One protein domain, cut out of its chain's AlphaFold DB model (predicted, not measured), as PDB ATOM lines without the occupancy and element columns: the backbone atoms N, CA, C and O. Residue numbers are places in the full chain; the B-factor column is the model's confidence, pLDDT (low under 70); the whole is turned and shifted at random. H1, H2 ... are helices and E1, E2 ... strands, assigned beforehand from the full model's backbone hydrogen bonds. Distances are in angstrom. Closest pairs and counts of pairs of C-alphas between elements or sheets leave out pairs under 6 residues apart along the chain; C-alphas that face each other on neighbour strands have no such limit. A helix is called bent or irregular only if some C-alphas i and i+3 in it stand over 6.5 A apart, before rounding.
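What this domain is: This is residues 5 to 84, 150 to 182 and 241 to 252 of the 252 residues of an uncharacterized protein of Gammaproteobacteria bacterium (UniProt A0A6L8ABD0). Look for one strongly twisted, curled sheet of five strands with helices on both faces: H1 and H2 cover one face, and the short H3 stands on the other. H1 crosses that face slantwise and its first residues, 5 to 10, stick out free; H2 packs mainly on E5 and E4. The printed part has 125 residues, with three named helices and five named strands in the order H1, H2, E1, E2, E3, E4, H3, E5. The sheet's order is E1, E2, E3, E4, E5, mixed, and the class is mixed, helices and strands. The whole is compact, with a radius of gyration of the C-alphas of 13.9 A and spans of 42 by 30 by 29 A.

How they stand to each other: Start at E2, residues 72 to 79, and E3, residues 159 to 164, which are parallel at 26 degrees; N 77 and O 161 are 2.8 A apart, within hydrogen-bond range. E1, residues 61 to 63, forms an antiparallel hairpin with E2, with N 63 and O 72 at 2.9 A. E4, residues 169 to 174, forms an antiparallel hairpin with E3, with N 162 and O 171 at 2.9 A. E5, residues 248 to 251, is antiparallel to E4, with N 170 and O 250 at 2.9 A. The edge strands are E1 and E5. H1, residues 5 to 25, is on the sheet at a height over the sheet of 8.4 A, over E2, slantwise at 50 degrees on the local plane; the closest C-alphas of H1 and E2 are those of Glu 16 and Val 76, 6.3 A. H2, residues 27 to 36, is on the same face as H1; its closest C-alphas to E5 are those of Ala 29 and Cys 248, 5.9 A. H1, with residues 23 to 24 alone, and H2 only just touch, with 3 pairs of C-alphas within 8 A, and only at the corner; the closest are those of Pro 24 and Phe 30, 5.9 A. H3, residues 175 to 182, is on the opposite face from H1 and stands up from the sheet at 69 degrees, over E4; the closest C-alphas of E4 and H3 are those of Tyr 173 and Val 179, 6.8 A. Every O i to N i+4 pair is within hydrogen-bond range in H2, but 15 of 17 in H1 and 1 of 4 in H3, where 1 of 5 O i to N i+3 pairs is.

Where its parts are: Find C-alpha 72 at (49.200, 82.268, 90.352), from where E2 runs 22.7 A; E3 runs 16.1 A and E4 16.9 A. C-alpha 5 at (50.526, 54.804, 101.333) begins H1, 31.2 A long, with a kink of 25 degrees near residue 19. H1 and H3 are only just irregular: C-alphas 21 and 24 are 6.8 A apart, 177 and 180 6.6 A. H2 runs 14.1 A, and E5 ends at C-alpha 251, (56.874, 80.045, 109.147).

The domain as a whole: The C-alphas farthest apart are those of Glu 68 and Asp 82, 43.0 A. Residues 85 to 149 and 183 to 240 are not printed; the C-alpha gaps are 17.6 A from 84 to 150 and 12.1 A from 182 to 241. The link from H2 to E1, residues 37 to 60, is long. Mean pLDDT of the printed part is 86.1, with residues 5 to 10 and 47 to 56 under 70.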
ATOM      1  N   ASN A   5      50.790  53.918 102.471       46.66
ATOM      2  CA  ASN A   5      50.526  54.804 101.333       46.66
ATOM      3  C   ASN A   5      49.330  55.755 101.520       46.66
ATOM      4  O   ASN A   5      49.310  56.800 100.879       46.66
ATOM      5  N   LYS A   6      48.325  55.425 102.347       48.31
ATOM      6  CA  LYS A   6      47.146  56.304 102.509       48.31
ATOM      7  C   LYS A   6      47.475  57.550 103.335       48.31
ATOM      8  O   LYS A   6      46.949  58.622 103.047       48.31
ATOM      9  N   THR A   7      48.366  57.415 104.314       59.38
ATOM     10  CA  THR A   7      48.798  58.506 105.196       59.38
ATOM     11  C   THR A   7      49.592  59.559 104.424       59.38
ATOM     12  O   THR A   7      49.281  60.739 104.528       59.38
ATOM     13  N   ASN A   8      50.516  59.134 103.554       61.25
ATOM     14  CA  ASN A   8      51.341  60.043 102.750       61.25
ATOM     15  C   ASN A   8      50.525  60.837 101.717       61.25
ATOM     16  O   ASN A   8      50.766  62.025 101.528       61.25
ATOM     17  N   THR A   9      49.537  60.211 101.061       61.56
ATOM     18  CA  THR A   9      48.662  60.924 100.112       61.56
ATOM     19  C   THR A   9      47.774  61.945 100.822       61.56
ATOM     20  O   THR A   9      47.644  63.066 100.344       61.56
ATOM     21  N   ARG A  10      47.191  61.582 101.976       67.75
ATOM     22  CA  ARG A  10      46.378  62.510 102.778       67.75
ATOM     23  C   ARG A  10      47.218  63.670 103.310       67.75
ATOM     24  O   ARG A  10      46.770  64.805 103.289       67.75
ATOM     25  N   GLN A  11      48.448  63.388 103.732       74.62
ATOM     26  CA  GLN A  11      49.393  64.416 104.146       74.62
ATOM     27  C   GLN A  11      49.722  65.381 103.001       74.62
ATOM     28  O   GLN A  11      49.764  66.577 103.240       74.62
ATOM     29  N   GLY A  12      49.903  64.891 101.768       72.38
ATOM     30  CA  GLY A  12      50.104  65.747 100.592       72.38
ATOM     31  C   GLY A  12      48.967  66.752 100.387       72.38
ATOM     32  O   GLY A  12      49.227  67.949 100.360       72.38
ATOM     33  N   ILE A  13      47.719  66.270 100.366       75.31
ATOM     34  CA  ILE A  13      46.520  67.117 100.210       75.31
ATOM     35  C   ILE A  13      46.438  68.164 101.328       75.31
ATOM     36  O   ILE A  13      46.255  69.347 101.063       75.31
ATOM     37  N   ASN A  14      46.660  67.754 102.580       84.31
ATOM     38  CA  ASN A  14      46.638  68.682 103.710       84.31
ATOM     39  C   ASN A  14      47.713  69.779 103.587       84.31
ATOM     40  O   ASN A  14      47.498  70.897 104.040       84.31
ATOM     41  N   ILE A  15      48.879  69.472 103.007       87.56
ATOM     42  CA  ILE A  15      49.948  70.456 102.789       87.56
ATOM     43  C   ILE A  15      49.585  71.452 101.675       87.56
ATOM     44  O   ILE A  15      49.932  72.628 101.779       87.56
ATOM     45  N   GLU A  16      48.883  71.012 100.633       88.75
ATOM     46  CA  GLU A  16      48.385  71.885  99.560       88.75
ATOM     47  C   GLU A  16      47.365  72.897 100.107       88.75
ATOM     48  O   GLU A  16      47.524  74.106  99.917       88.75
ATOM     49  N   GLU A  17      46.386  72.418 100.882       86.62
ATOM     50  CA  GLU A  17      45.404  73.261 101.578       86.62
ATOM     51  C   GLU A  17      46.074  74.203 102.590       86.62
ATOM     52  O   GLU A  17      45.717  75.379 102.702       86.62
ATOM     53  N   LEU A  18      47.089  73.716 103.310       89.62
ATOM     54  CA  LEU A  18      47.853  74.525 104.256       89.62
ATOM     55  C   LEU A  18      48.527  75.710 103.565       89.62
ATOM     56  O   LEU A  18      48.491  76.816 104.102       89.62
ATOM     57  N   LEU A  19      49.107  75.521 102.375       92.50
ATOM     58  CA  LEU A  19      49.701  76.623 101.615       92.50
ATOM     59  C   LEU A  19      48.654  77.657 101.196       92.50
ATOM     60  O   LEU A  19      48.883  78.855 101.366       92.50
ATOM     61  N   GLN A  20      47.524  77.200 100.647       89.06
ATOM     62  CA  GLN A  20      46.438  78.069 100.182       89.06
ATOM     63  C   GLN A  20      45.916  78.966 101.309       89.06
ATOM     64  O   GLN A  20      45.730  80.166 101.112       89.06
ATOM     65  N   ASN A  21      45.749  78.394 102.502       88.50
ATOM     66  CA  ASN A  21      45.215  79.106 103.656       88.50
ATOM     67  C   ASN A  21      46.246  80.010 104.341       88.50
ATOM     68  O   ASN A  21      45.873  81.056 104.873       88.50
ATOM     69  N   SER A  22      47.528  79.628 104.341       92.31
ATOM     70  CA  SER A  22      48.577  80.358 105.067       92.31
ATOM     71  C   SER A  22      49.239  81.459 104.246       92.31
ATOM     72  O   SER A  22      49.419  82.557 104.761       92.31
ATOM     73  N   LEU A  23      49.572  81.236 102.968       93.38
ATOM     74  CA  LEU A  23      50.346  82.204 102.178       93.38
ATOM     75  C   LEU A  23      49.730  83.622 102.169       93.38
ATOM     76  O   LEU A  23      50.477  84.576 102.407       93.38
ATOM     77  N   PRO A  24      48.405  83.812 101.984       91.62
ATOM     78  CA  PRO A  24      47.790  85.140 102.045       91.62
ATOM     79  C   PRO A  24      47.924  85.835 103.410       91.62
ATOM     80  O   PRO A  24      47.935  87.063 103.466       91.62
ATOM     81  N   GLN A  25      48.074  85.068 104.496       92.25
ATOM     82  CA  GLN A  25      48.258  85.571 105.864       92.25
ATOM     83  C   GLN A  25      49.694  86.043 106.140       92.25
ATOM     84  O   GLN A  25      49.954  86.637 107.185       92.25
ATOM     85  N   HIS A  26      50.622  85.851 105.195       94.81
ATOM     86  CA  HIS A  26      51.996  86.349 105.269       94.81
ATOM     87  C   HIS A  26      52.261  87.397 104.168       94.81
ATOM     88  O   HIS A  26      52.904  87.094 103.154       94.81
ATOM     89  N   PRO A  27      51.844  88.672 104.356       93.00
ATOM     90  CA  PRO A  27      51.828  89.687 103.298       93.00
ATOM     91  C   PRO A  27      53.177  89.921 102.619       93.00
ATOM     92  O   PRO A  27      53.235  90.155 101.415       93.00
ATOM     93  N   ARG A  28      54.283  89.834 103.370       95.38
ATOM     94  CA  ARG A  28      55.638  90.008 102.819       95.38
ATOM     95  C   ARG A  28      56.010  88.892 101.840       95.38
ATOM     96  O   ARG A  28      56.582  89.178 100.791       95.38
ATOM     97  N   ALA A  29      55.698  87.639 102.175       96.31
ATOM     98  CA  ALA A  29      55.964  86.498 101.303       96.31
ATOM     99  C   ALA A  29      55.032  86.523 100.087       96.31
ATOM    100  O   ALA A  29      55.498  86.391  98.955       96.31
ATOM    101  N   PHE A  30      53.743  86.789 100.312       95.06
ATOM    102  CA  PHE A  30      52.749  86.830  99.247       95.06
ATOM    103  C   PHE A  30      53.007  87.957  98.245       95.06
ATOM    104  O   PHE A  30      52.929  87.734  97.040       95.06
ATOM    105  N   LYS A  31      53.416  89.143  98.720       95.44
ATOM    106  CA  LYS A  31      53.860  90.255  97.868       95.44
ATOM    107  C   LYS A  31      54.979  89.825  96.917       95.44
ATOM    108  O   LYS A  31      54.836  90.008  95.714       95.44
ATOM    109  N   LYS A  32      56.047  89.206  97.437       96.88
ATOM    110  CA  LYS A  32      57.186  88.752  96.620       96.88
ATOM    111  C   LYS A  32      56.774  87.749  95.547       96.88
ATOM    112  O   LYS A  32      57.245  87.827  94.419       96.88
ATOM    113  N   VAL A  33      55.890  86.816  95.896       96.00
ATOM    114  CA  VAL A  33      55.363  85.831  94.945       96.00
ATOM    115  C   VAL A  33      54.546  86.505  93.845       96.00
ATOM    116  O   VAL A  33      54.764  86.213  92.674       96.00
ATOM    117  N   LYS A  34      53.642  87.424  94.206       95.12
ATOM    118  CA  LYS A  34      52.842  88.189  93.240       95.12
ATOM    119  C   LYS A  34      53.736  88.985  92.289       95.12
ATOM    120  O   LYS A  34      53.559  88.899  91.080       95.12
ATOM    121  N   GLU A  35      54.744  89.675  92.818       94.88
ATOM    122  CA  GLU A  35      55.719  90.430  92.022       94.88
ATOM    123  C   GLU A  35      56.496  89.538  91.046       94.88
ATOM    124  O   GLU A  35      56.668  89.915  89.888       94.88
ATOM    125  N   ALA A  36      56.906  88.338  91.472       94.88
ATOM    126  CA  ALA A  36      57.624  87.394  90.612       94.88
ATOM    127  C   ALA A  36      56.813  86.968  89.376       94.88
ATOM    128  O   ALA A  36      57.393  86.733  88.317       94.88
ATOM    129  N   VAL A  37      55.481  86.924  89.490       93.00
ATOM    130  CA  VAL A  37      54.571  86.529  88.403       93.00
ATOM    131  C   VAL A  37      53.853  87.711  87.736       93.00
ATOM    132  O   VAL A  37      52.958  87.501  86.921       93.00
ATOM    133  N   GLY A  38      54.223  88.952  88.072       92.31
ATOM    134  CA  GLY A  38      53.638  90.160  87.478       92.31
ATOM    135  C   GLY A  38      52.244  90.536  87.998       92.31
ATOM    136  O   GLY A  38      51.533  91.296  87.347       92.31
ATOM    137  N   ILE A  39      51.837  90.032  89.164       92.56
ATOM    138  CA  ILE A  39      50.578  90.403  89.820       92.56
ATOM    139  C   ILE A  39      50.827  91.625  90.723       92.56
ATOM    140  O   ILE A  39      51.685  91.571  91.611       92.56
ATOM    141  N   PRO A  40      50.086  92.736  90.560       91.19
ATOM    142  CA  PRO A  40      50.258  93.918  91.399       91.19
ATOM    143  C   PRO A  40      49.983  93.642  92.879       91.19
ATOM    144  O   PRO A  40      49.034  92.943  93.236       91.19
ATOM    145  N   ASN A  41      50.741  94.278  93.777       87.25
ATOM    146  CA  ASN A  41      50.561  94.055  95.216       87.25
ATOM    147  C   ASN A  41      49.162  94.448  95.732       87.25
ATOM    148  O   ASN A  41      48.676  93.847  96.688       87.25
ATOM    149  N   ARG A  42      48.503  95.419  95.087       87.25
ATOM    150  CA  ARG A  42      47.130  95.834  95.421       87.25
ATOM    151  C   ARG A  42      46.075  94.764  95.128       87.25
ATOM    152  O   ARG A  42      45.012  94.805  95.734       87.25
ATOM    153  N   ALA A  43      46.363  93.826  94.223       87.19
ATOM    154  CA  ALA A  43      45.426  92.781  93.850       87.19
ATOM    155  C   ALA A  43      45.247  91.801  95.020       87.19
ATOM    156  O   ALA A  43      46.236  91.302  95.581       87.19
ATOM    157  N   GLN A  44      43.992  91.562  95.397       84.88
ATOM    158  CA  GLN A  44      43.610  90.666  96.486       84.88
ATOM    159  C   GLN A  44      43.106  89.342  95.915       84.88
ATOM    160  O   GLN A  44      42.457  89.349  94.868       84.88
ATOM    161  N   PRO A  45      43.416  88.204  96.556       83.56
ATOM    162  CA  PRO A  45      42.935  86.925  96.079       83.56
ATOM    163  C   PRO A  45      41.414  86.837  96.245       83.56
ATOM    164  O   PRO A  45      40.865  87.227  97.277       83.56
ATOM    165  N   ILE A  46      40.737  86.294  95.240       81.00
ATOM    166  CA  ILE A  46      39.330  85.910  95.325       81.00
ATOM    167  C   ILE A  46      39.265  84.676  96.233       81.00
ATOM    168  O   ILE A  46      40.010  83.719  96.020       81.00
ATOM    169  N   LYS A  47      38.413  84.724  97.268       59.94
ATOM    170  CA  LYS A  47      38.319  83.700  98.329       59.94
ATOM    171  C   LYS A  47      38.054  82.284  97.802       59.94
ATOM    172  O   LYS A  47      38.475  81.329  98.444       59.94
ATOM    173  N   ASP A  48      37.464  82.160  96.618       53.91
ATOM    174  CA  ASP A  48      37.218  80.887  95.940       53.91
ATOM    175  C   ASP A  48      38.394  80.498  95.039       53.91
ATOM    176  O   ASP A  48      38.238  80.222  93.848       53.91
ATOM    177  N   ALA A  49      39.604  80.518  95.602       52.34
ATOM    178  CA  ALA A  49      40.757  79.876  94.997       52.34
ATOM    179  C   ALA A  49      40.383  78.411  94.747       52.34
ATOM    180  O   ALA A  49      40.336  77.610  95.679       52.34
ATOM    181  N   GLU A  50      40.016  78.089  93.502       52.84
ATOM    182  CA  GLU A  50      39.612  76.741  93.134       52.84
ATOM    183  C   GLU A  50      40.686  75.781  93.637       52.84
ATOM    184  O   GLU A  50      41.870  75.915  93.307       52.84
ATOM    185  N   ASN A  51      40.271  74.802  94.442       49.94
ATOM    186  CA  ASN A  51      41.138  73.701  94.804       49.94
ATOM    187  C   ASN A  51      41.251  72.821  93.556       49.94
ATOM    188  O   ASN A  51      40.583  71.800  93.395       49.94
ATOM    189  N   ILE A  52      42.054  73.288  92.599       51.00
ATOM    190  CA  ILE A  52      42.377  72.598  91.363       51.00
ATOM    191  C   ILE A  52      43.385  71.497  91.714       51.00
ATOM    192  O   ILE A  52      44.438  71.372  91.098       51.00
ATOM    193  N   GLY A  53      43.025  70.611  92.644       46.75
ATOM    194  CA  GLY A  53      43.523  69.241  92.683       46.75
ATOM    195  C   GLY A  53      42.987  68.483  91.464       46.75
ATOM    196  O   GLY A  53      42.370  67.422  91.579       46.75
ATOM    197  N   LEU A  54      43.129  69.059  90.264       46.25
ATOM    198  CA  LEU A  54      42.686  68.430  89.039       46.25
ATOM    199  C   LEU A  54      43.608  67.252  88.814       46.25
ATOM    200  O   LEU A  54      44.786  67.402  88.482       46.25
ATOM    201  N   LYS A  55      43.035  66.057  88.975       51.62
ATOM    202  CA  LYS A  55      43.629  64.795  88.542       51.62
ATOM    203  C   LYS A  55      44.363  65.040  87.215       51.62
ATOM    204  O   LYS A  55      43.709  65.276  86.202       51.62
ATOM    205  N   LYS A  56      45.702  64.924  87.234       59.00
ATOM    206  CA  LYS A  56      46.649  65.042  86.097       59.00
ATOM    207  C   LYS A  56      47.270  66.430  85.809       59.00
ATOM    208  O   LYS A  56      47.950  66.536  84.789       59.00
ATOM    209  N   ARG A  57      47.105  67.456  86.651       78.62
ATOM    210  CA  ARG A  57      47.850  68.735  86.544       78.62
ATOM    211  C   ARG A  57      49.115  68.755  87.419       78.62
ATOM    212  O   ARG A  57      49.270  67.877  88.265       78.62
ATOM    213  N   LYS A  58      50.051  69.675  87.144       86.62
ATOM    214  CA  LYS A  58      51.284  69.882  87.944       86.62
ATOM    215  C   LYS A  58      51.152  71.006  88.965       86.62
ATOM    216  O   LYS A  58      51.943  71.087  89.901       86.62
ATOM    217  N   THR A  59      50.164  71.864  88.760       87.56
ATOM    218  CA  THR A  59      49.711  72.849  89.727       87.56
ATOM    219  C   THR A  59      48.954  72.145  90.840       87.56
ATOM    220  O   THR A  59      47.958  71.475  90.576       87.56
ATOM    221  N   ASP A  60      49.432  72.334  92.063       87.00
ATOM    222  CA  ASP A  60      48.858  71.769  93.280       87.00
ATOM    223  C   ASP A  60      48.046  72.845  94.053       87.00
ATOM    224  O   ASP A  60      47.113  72.525  94.778       87.00
ATOM    225  N   ALA A  61      48.332  74.144  93.854       88.12
ATOM    226  CA  ALA A  61      47.537  75.257  94.391       88.12
ATOM    227  C   ALA A  61      47.410  76.432  93.403       88.12
ATOM    228  O   ALA A  61      48.343  76.727  92.655       88.12
ATOM    229  N   VAL A  62      46.264  77.125  93.416       88.81
ATOM    230  CA  VAL A  62      45.981  78.275  92.540       88.81
ATOM    231  C   VAL A  62      45.473  79.457  93.351       88.81
ATOM    232  O   VAL A  62      44.627  79.281  94.213       88.81
ATOM    233  N   PHE A  63      45.933  80.669  93.037       89.44
ATOM    234  CA  PHE A  63      45.350  81.911  93.547       89.44
ATOM    235  C   PHE A  63      44.881  82.776  92.371       89.44
ATOM    236  O   PHE A  63      45.645  83.038  91.436       89.44
ATOM    237  N   LYS A  64      43.620  83.216  92.422       89.62
ATOM    238  CA  LYS A  64      42.991  84.106  91.434       89.62
ATOM    239  C   LYS A  64      42.856  85.506  92.030       89.62
ATOM    240  O   LYS A  64      42.496  85.608  93.193       89.62
ATOM    241  N   PHE A  65      43.111  86.562  91.258       89.06
ATOM    242  CA  PHE A  65      43.168  87.950  91.763       89.06
ATOM    243  C   PHE A  65      42.200  88.924  91.072       89.06
ATOM    244  O   PHE A  65      42.316  90.132  91.252       89.06
ATOM    245  N   GLY A  66      41.284  88.398  90.264       84.44
ATOM    246  CA  GLY A  66      40.506  89.138  89.269       84.44
ATOM    247  C   GLY A  66      40.500  88.363  87.953       84.44
ATOM    248  O   GLY A  66      41.193  87.346  87.840       84.44
ATOM    249  N   ASP A  67      39.720  88.819  86.978       84.06
ATOM    250  CA  ASP A  67      39.723  88.251  85.621       84.06
ATOM    251  C   ASP A  67      40.807  88.900  84.742       84.06
ATOM    252  O   ASP A  67      41.243  88.323  83.748       84.06
ATOM    253  N   GLU A  68      41.297  90.074  85.143       87.31
ATOM    254  CA  GLU A  68      42.326  90.852  84.458       87.31
ATOM    255  C   GLU A  68      43.767  90.428  84.792       87.31
ATOM    256  O   GLU A  68      44.711  90.861  84.128       87.31
ATOM    257  N   TYR A  69      43.961  89.589  85.816       88.38
ATOM    258  CA  TYR A  69      45.284  89.159  86.279       88.38
ATOM    259  C   TYR A  69      45.549  87.681  85.980       88.38
ATOM    260  O   TYR A  69      44.632  86.857  86.020       88.38
ATOM    261  N   PRO A  70      46.819  87.299  85.742       88.12
ATOM    262  CA  PRO A  70      47.166  85.897  85.575       88.12
ATOM    263  C   PRO A  70      46.874  85.097  86.851       88.12
ATOM    264  O   PRO A  70      47.021  85.585  87.974       88.12
ATOM    265  N   LEU A  71      46.521  83.823  86.672       89.31
ATOM    266  CA  LEU A  71      46.458  82.870  87.778       89.31
ATOM    267  C   LEU A  71      47.865  82.610  88.322       89.31
ATOM    268  O   LEU A  71      48.768  82.230  87.567       89.31
ATOM    269  N   LEU A  72      48.017  82.733  89.640       91.56
ATOM    270  CA  LEU A  72      49.200  82.268  90.352       91.56
ATOM    271  C   LEU A  72      49.064  80.763  90.583       91.56
ATOM    272  O   LEU A  72      48.274  80.332  91.417       91.56
ATOM    273  N   ARG A  73      49.832  79.972  89.841       92.25
ATOM    274  CA  ARG A  73      49.867  78.512  89.906       92.25
ATOM    275  C   ARG A  73      51.118  78.059  90.642       92.25
ATOM    276  O   ARG A  73      52.239  78.431  90.288       92.25
ATOM    277  N   VAL A  74      50.923  77.229  91.654       93.44
ATOM    278  CA  VAL A  74      51.983  76.758  92.539       93.44
ATOM    279  C   VAL A  74      52.056  75.239  92.488       93.44
ATOM    280  O   VAL A  74      51.041  74.567  92.654       93.44
ATOM    281  N   SER A  75      53.252  74.688  92.280       93.88
ATOM    282  CA  SER A  75      53.520  73.273  92.544       93.88
ATOM    283  C   SER A  75      54.064  73.120  93.958       93.88
ATOM    284  O   SER A  75      54.983  73.831  94.360       93.88
ATOM    285  N   VAL A  76      53.486  72.199  94.719       92.81
ATOM    286  CA  VAL A  76      53.687  72.033  96.153       92.81
ATOM    287  C   VAL A  76      54.338  70.691  96.425       92.81
ATOM    288  O   VAL A  76      53.885  69.643  95.961       92.81
ATOM    289  N   LYS A  77      55.426  70.693  97.187       93.19
ATOM    290  CA  LYS A  77      56.089  69.481  97.669       93.19
ATOM    291  C   LYS A  77      56.428  69.654  99.142       93.19
ATOM    292  O   LYS A  77      56.560  70.764  99.648       93.19
ATOM    293  N   SER A  78      56.582  68.545  99.845       91.75
ATOM    294  CA  SER A  78      56.992  68.552 101.245       91.75
ATOM    295  C   SER A  78      57.950  67.419 101.527       91.75
ATOM    296  O   SER A  78      57.934  66.388 100.849       91.75
ATOM    297  N   PHE A  79      58.798  67.610 102.527       90.44
ATOM    298  CA  PHE A  79      59.720  66.579 102.968       90.44
ATOM    299  C   PHE A  79      59.798  66.546 104.492       90.44
ATOM    300  O   PHE A  79      59.599  67.555 105.177       90.44
ATOM    301  N   SER A  80      60.083  65.358 105.016       87.19
ATOM    302  CA  SER A  80      60.408  65.131 106.423       87.19
ATOM    303  C   SER A  80      61.879  64.736 106.551       87.19
ATOM    304  O   SER A  80      62.586  64.574 105.551       87.19
ATOM    305  N   LYS A  81      62.350  64.545 107.786       79.69
ATOM    306  CA  LYS A  81      63.716  64.080 108.054       79.69
ATOM    307  C   LYS A  81      64.045  62.758 107.347       79.69
ATOM    308  O   LYS A  81      65.177  62.597 106.892       79.69
ATOM    309  N   ASP A  82      63.053  61.880 107.191       77.44
ATOM    310  CA  ASP A  82      63.224  60.518 106.666       77.44
ATOM    311  C   ASP A  82      62.827  60.370 105.188       77.44
ATOM    312  O   ASP A  82      63.131  59.361 104.552       77.44
ATOM    313  N   ALA A  83      62.154  61.369 104.609       74.75
ATOM    314  CA  ALA A  83      61.650  61.316 103.239       74.75
ATOM    315  C   ALA A  83      61.961  62.614 102.491       74.75
ATOM    316  O   ALA A  83      61.285  63.614 102.694       74.75
ATOM    317  N   GLY A  84      62.964  62.573 101.602       77.38
ATOM    318  CA  GLY A  84      63.419  63.716 100.791       77.38
ATOM    319  C   GLY A  84      63.236  63.569  99.277       77.38
ATOM    320  O   GLY A  84      63.727  64.410  98.528       77.38
ATOM    321  N   SER A 150      58.823  67.388  83.187       91.81
ATOM    322  CA  SER A 150      58.099  66.717  84.268       91.81
ATOM    323  C   SER A 150      57.566  67.699  85.313       91.81
ATOM    324  O   SER A 150      56.464  67.465  85.814       91.81
ATOM    325  N   LEU A 151      58.304  68.760  85.658       91.31
ATOM    326  CA  LEU A 151      57.872  69.753  86.647       91.31
ATOM    327  C   LEU A 151      56.772  70.675  86.107       91.31
ATOM    328  O   LEU A 151      55.788  70.916  86.801       91.31
ATOM    329  N   LEU A 152      56.923  71.174  84.878       91.25
ATOM    330  CA  LEU A 152      56.002  72.145  84.285       91.25
ATOM    331  C   LEU A 152      54.704  71.506  83.779       91.25
ATOM    332  O   LEU A 152      53.630  72.093  83.905       91.25
ATOM    333  N   GLY A 153      54.792  70.305  83.198       86.81
ATOM    334  CA  GLY A 153      53.655  69.669  82.539       86.81
ATOM    335  C   GLY A 153      53.018  70.577  81.484       86.81
ATOM    336  O   GLY A 153      53.716  71.249  80.735       86.81
ATOM    337  N   ARG A 154      51.680  70.576  81.410       84.56
ATOM    338  CA  ARG A 154      50.918  71.389  80.440       84.56
ATOM    339  C   ARG A 154      50.388  72.700  81.017       84.56
ATOM    340  O   ARG A 154      49.894  73.537  80.275       84.56
ATOM    341  N   ASP A 155      50.396  72.836  82.336       84.75
ATOM    342  CA  ASP A 155      49.757  73.932  83.063       84.75
ATOM    343  C   ASP A 155      50.754  74.924  83.676       84.75
ATOM    344  O   ASP A 155      50.320  75.939  84.213       84.75
ATOM    345  N   HIS A 156      52.060  74.664  83.524       90.25
ATOM    346  CA  HIS A 156      53.164  75.600  83.758       90.25
ATOM    347  C   HIS A 156      53.039  76.376  85.084       90.25
ATOM    348  O   HIS A 156      52.868  77.600  85.062       90.25
ATOM    349  N   PRO A 157      53.114  75.692  86.247       92.69
ATOM    350  CA  PRO A 157      53.204  76.376  87.530       92.69
ATOM    351  C   PRO A 157      54.362  77.378  87.511       92.69
ATOM    352  O   PRO A 157      55.427  77.097  86.957       92.69
ATOM    353  N   GLN A 158      54.154  78.554  88.104       95.56
ATOM    354  CA  GLN A 158      55.166  79.613  88.130       95.56
ATOM    355  C   GLN A 158      55.949  79.633  89.444       95.56
ATOM    356  O   GLN A 158      57.077  80.119  89.474       95.56
ATOM    357  N   ILE A 159      55.380  79.075  90.515       97.31
ATOM    358  CA  ILE A 159      56.037  78.962  91.819       97.31
ATOM    359  C   ILE A 159      56.206  77.500  92.200       97.31
ATOM    360  O   ILE A 159      55.281  76.697  92.068       97.31
ATOM    361  N   PHE A 160      57.379  77.168  92.727       97.12
ATOM    362  CA  PHE A 160      57.623  75.905  93.404       97.12
ATOM    363  C   PHE A 160      57.658  76.170  94.905       97.12
ATOM    364  O   PHE A 160      58.434  77.000  95.372       97.12
ATOM    365  N   ALA A 161      56.793  75.508  95.659       96.62
ATOM    366  CA  ALA A 161      56.686  75.645  97.100       96.62
ATOM    367  C   ALA A 161      57.130  74.347  97.770       96.62
ATOM    368  O   ALA A 161      56.582  73.277  97.504       96.62
ATOM    369  N   ILE A 162      58.114  74.450  98.659       95.88
ATOM    370  CA  ILE A 162      58.609  73.325  99.447       95.88
ATOM    371  C   ILE A 162      58.296  73.579 100.918       95.88
ATOM    372  O   ILE A 162      58.780  74.555 101.492       95.88
ATOM    373  N   TYR A 163      57.541  72.676 101.537       95.25
ATOM    374  CA  TYR A 163      57.312  72.679 102.978       95.25
ATOM    375  C   TYR A 163      58.286  71.748 103.701       95.25
ATOM    376  O   TYR A 163      58.317  70.536 103.455       95.25
ATOM    377  N   SER A 164      59.067  72.310 104.621       92.88
ATOM    378  CA  SER A 164      59.877  71.543 105.564       92.88
ATOM    379  C   SER A 164      59.039  71.229 106.798       92.88
ATOM    380  O   SER A 164      58.766  72.121 107.599       92.88
ATOM    381  N   ILE A 165      58.655  69.959 106.961       89.94
ATOM    382  CA  ILE A 165      57.822  69.520 108.093       89.94
ATOM    383  C   ILE A 165      58.552  69.732 109.423       89.94
ATOM    384  O   ILE A 165      57.948  70.156 110.396       89.94
ATOM    385  N   GLU A 166      59.856  69.457 109.456       88.69
ATOM    386  CA  GLU A 166      60.683  69.585 110.663       88.69
ATOM    387  C   GLU A 166      60.831  71.039 111.123       88.69
ATOM    388  O   GLU A 166      60.881  71.304 112.318       88.69
ATOM    389  N   ARG A 167      60.901  71.981 110.177       90.62
ATOM    390  CA  ARG A 167      61.082  73.408 110.474       90.62
ATOM    391  C   ARG A 167      59.767  74.186 110.514       90.62
ATOM    392  O   ARG A 167      59.821  75.396 110.686       90.62
ATOM    393  N   SER A 168      58.633  73.530 110.258       92.50
ATOM    394  CA  SER A 168      57.329  74.170 110.024       92.50
ATOM    395  C   SER A 168      57.418  75.400 109.110       92.50
ATOM    396  O   SER A 168      56.840  76.452 109.376       92.50
ATOM    397  N   ARG A 169      58.200  75.286 108.028       94.69
ATOM    398  CA  ARG A 169      58.594  76.431 107.197       94.69
ATOM    399  C   ARG A 169      58.370  76.163 105.718       94.69
ATOM    400  O   ARG A 169      58.792  75.134 105.185       94.69
ATOM    401  N   TRP A 170      57.787  77.146 105.046       97.19
ATOM    402  CA  TRP A 170      57.640  77.200 103.599       97.19
ATOM    403  C   TRP A 170      58.812  77.913 102.948       97.19
ATOM    404  O   TRP A 170      59.179  79.006 103.364       97.19
ATOM    405  N   HIS A 171      59.367  77.324 101.893       97.94
ATOM    406  CA  HIS A 171      60.310  77.969 100.984       97.94
ATOM    407  C   HIS A 171      59.672  78.068  99.599       97.94
ATOM    408  O   HIS A 171      59.230  77.058  99.050       97.94
ATOM    409  N   LEU A 172      59.627  79.278  99.045       98.25
ATOM    410  CA  LEU A 172      59.017  79.557  97.749       98.25
ATOM    411  C   LEU A 172      60.095  79.940  96.738       98.25
ATOM    412  O   LEU A 172      60.970  80.752  97.038       98.25
ATOM    413  N   TYR A 173      60.005  79.372  95.542       98.31
ATOM    414  CA  TYR A 173      60.957  79.563  94.453       98.31
ATOM    415  C   TYR A 173      60.222  80.016  93.191       98.31
ATOM    416  O   TYR A 173      59.170  79.469  92.855       98.31
ATOM    417  N   ASP A 174      60.792  80.984  92.482       97.62
ATOM    418  CA  ASP A 174      60.383  81.356  91.124       97.62
ATOM    419  C   ASP A 174      60.840  80.247  90.160       97.62
ATOM    420  O   ASP A 174      62.042  80.001  90.018       97.62
ATOM    421  N   ILE A 175      59.899  79.531  89.533       96.75
ATOM    422  CA  ILE A 175      60.235  78.394  88.665       96.75
ATOM    423  C   ILE A 175      61.103  78.847  87.485       96.75
ATOM    424  O   ILE A 175      62.217  78.327  87.368       96.75
ATOM    425  N   PRO A 176      60.670  79.808  86.642       95.50
ATOM    426  CA  PRO A 176      61.478  80.295  85.529       95.50
ATOM    427  C   PRO A 176      62.886  80.760  85.909       95.50
ATOM    428  O   PRO A 176      63.830  80.446  85.188       95.50
ATOM    429  N   LYS A 177      63.037  81.499  87.016       95.88
ATOM    430  CA  LYS A 177      64.312  82.162  87.346       95.88
ATOM    431  C   LYS A 177      65.222  81.374  88.281       95.88
ATOM    432  O   LYS A 177      66.427  81.593  88.250       95.88
ATOM    433  N   GLN A 178      64.676  80.509  89.133       95.81
ATOM    434  CA  GLN A 178      65.453  79.811  90.167       95.81
ATOM    435  C   GLN A 178      65.447  78.294  89.999       95.81
ATOM    436  O   GLN A 178      66.451  77.657  90.292       95.81
ATOM    437  N   VAL A 179      64.342  77.700  89.534       95.44
ATOM    438  CA  VAL A 179      64.226  76.235  89.449       95.44
ATOM    439  C   VAL A 179      64.699  75.717  88.093       95.44
ATOM    440  O   VAL A 179      65.552  74.834  88.046       95.44
ATOM    441  N   LEU A 180      64.185  76.271  86.989       94.81
ATOM    442  CA  LEU A 180      64.504  75.803  85.635       94.81
ATOM    443  C   LEU A 180      65.996  75.870  85.292       94.81
ATOM    444  O   LEU A 180      66.482  74.881  84.749       94.81
ATOM    445  N   PRO A 181      66.746  76.945  85.607       93.38
ATOM    446  CA  PRO A 181      68.174  76.993  85.288       93.38
ATOM    447  C   PRO A 181      68.958  75.850  85.936       93.38
ATOM    448  O   PRO A 181      69.870  75.309  85.323       93.38
ATOM    449  N   VAL A 182      68.550  75.444  87.141       91.50
ATOM    450  CA  VAL A 182      69.202  74.387  87.917       91.50
ATOM    451  C   VAL A 182      68.842  73.002  87.380       91.50
ATOM    452  O   VAL A 182      69.717  72.165  87.214       91.50
ATOM    453  N   PHE A 241      66.293  72.015  98.344       92.06
ATOM    454  CA  PHE A 241      65.953  72.926  99.438       92.06
ATOM    455  C   PHE A 241      67.178  73.445 100.206       92.06
ATOM    456  O   PHE A 241      67.153  74.573 100.695       92.06
ATOM    457  N   ASN A 242      68.217  72.624 100.360       90.50
ATOM    458  CA  ASN A 242      69.428  72.998 101.088       90.50
ATOM    459  C   ASN A 242      70.393  73.829 100.237       90.50
ATOM    460  O   ASN A 242      71.116  74.657 100.783       90.50
ATOM    461  N   GLU A 243      70.423  73.591  98.928       92.94
ATOM    462  CA  GLU A 243      71.435  74.151  98.028       92.94
ATOM    463  C   GLU A 243      70.951  75.411  97.304       92.94
ATOM    464  O   GLU A 243      71.745  76.308  97.019       92.94
ATOM    465  N   ILE A 244      69.647  75.525  97.038       94.75
ATOM    466  CA  ILE A 244      69.082  76.642  96.279       94.75
ATOM    467  C   ILE A 244      68.439  77.662  97.218       94.75
ATOM    468  O   ILE A 244      67.590  77.346  98.053       94.75
ATOM    469  N   LYS A 245      68.813  78.936  97.058       96.00
ATOM    470  CA  LYS A 245      68.234  80.038  97.834       96.00
ATOM    471  C   LYS A 245      66.798  80.331  97.369       96.00
ATOM    472  O   LYS A 245      66.604  80.602  96.184       96.00
ATOM    473  N   PRO A 246      65.797  80.365  98.269       97.44
ATOM    474  CA  PRO A 246      64.424  80.681  97.890       97.44
ATOM    475  C   PRO A 246      64.230  82.175  97.599       97.44
ATOM    476  O   PRO A 246      64.952  83.029  98.119       97.44
ATOM    477  N   LEU A 247      63.199  82.498  96.814       97.44
ATOM    478  CA  LEU A 247      62.684  83.862  96.639       97.44
ATOM    479  C   LEU A 247      62.270  84.464  97.992       97.44
ATOM    480  O   LEU A 247      62.578  85.618  98.328       97.44
ATOM    481  N   CYS A 248      61.549  83.669  98.781       97.75
ATOM    482  CA  CYS A 248      61.142  83.992 100.139       97.75
ATOM    483  C   CYS A 248      60.805  82.731 100.937       97.75
ATOM    484  O   CYS A 248      60.657  81.639 100.391       97.75
ATOM    485  N   PHE A 249      60.681  82.904 102.248       97.19
ATOM    486  CA  PHE A 249      60.186  81.878 103.148       97.19
ATOM    487  C   PHE A 249      59.232  82.498 104.169       97.19
ATOM    488  O   PHE A 249      59.253  83.715 104.382       97.19
ATOM    489  N   PHE A 250      58.408  81.661 104.787       97.19
ATOM    490  CA  PHE A 250      57.582  82.025 105.936       97.19
ATOM    491  C   PHE A 250      57.365  80.802 106.834       97.19
ATOM    492  O   PHE A 250      57.500  79.661 106.384       97.19
ATOM    493  N   GLU A 251      57.090  81.056 108.107       94.94
ATOM    494  CA  GLU A 251      56.874  80.045 109.147       94.94
ATOM    495  C   GLU A 251      55.399  80.017 109.534       94.94
ATOM    496  O   GLU A 251      54.725  81.043 109.420       94.94
ATOM    497  N   LEU A 252      54.929  78.838 109.942       87.50
ATOM    498  CA  LEU A 252      53.577  78.610 110.453       87.50
ATOM    499  C   LEU A 252      53.540  78.631 111.979       87.50
ATOM    500  O   LEU A 252      54.515  78.131 112.586       87.50
TER     501      LEU A 252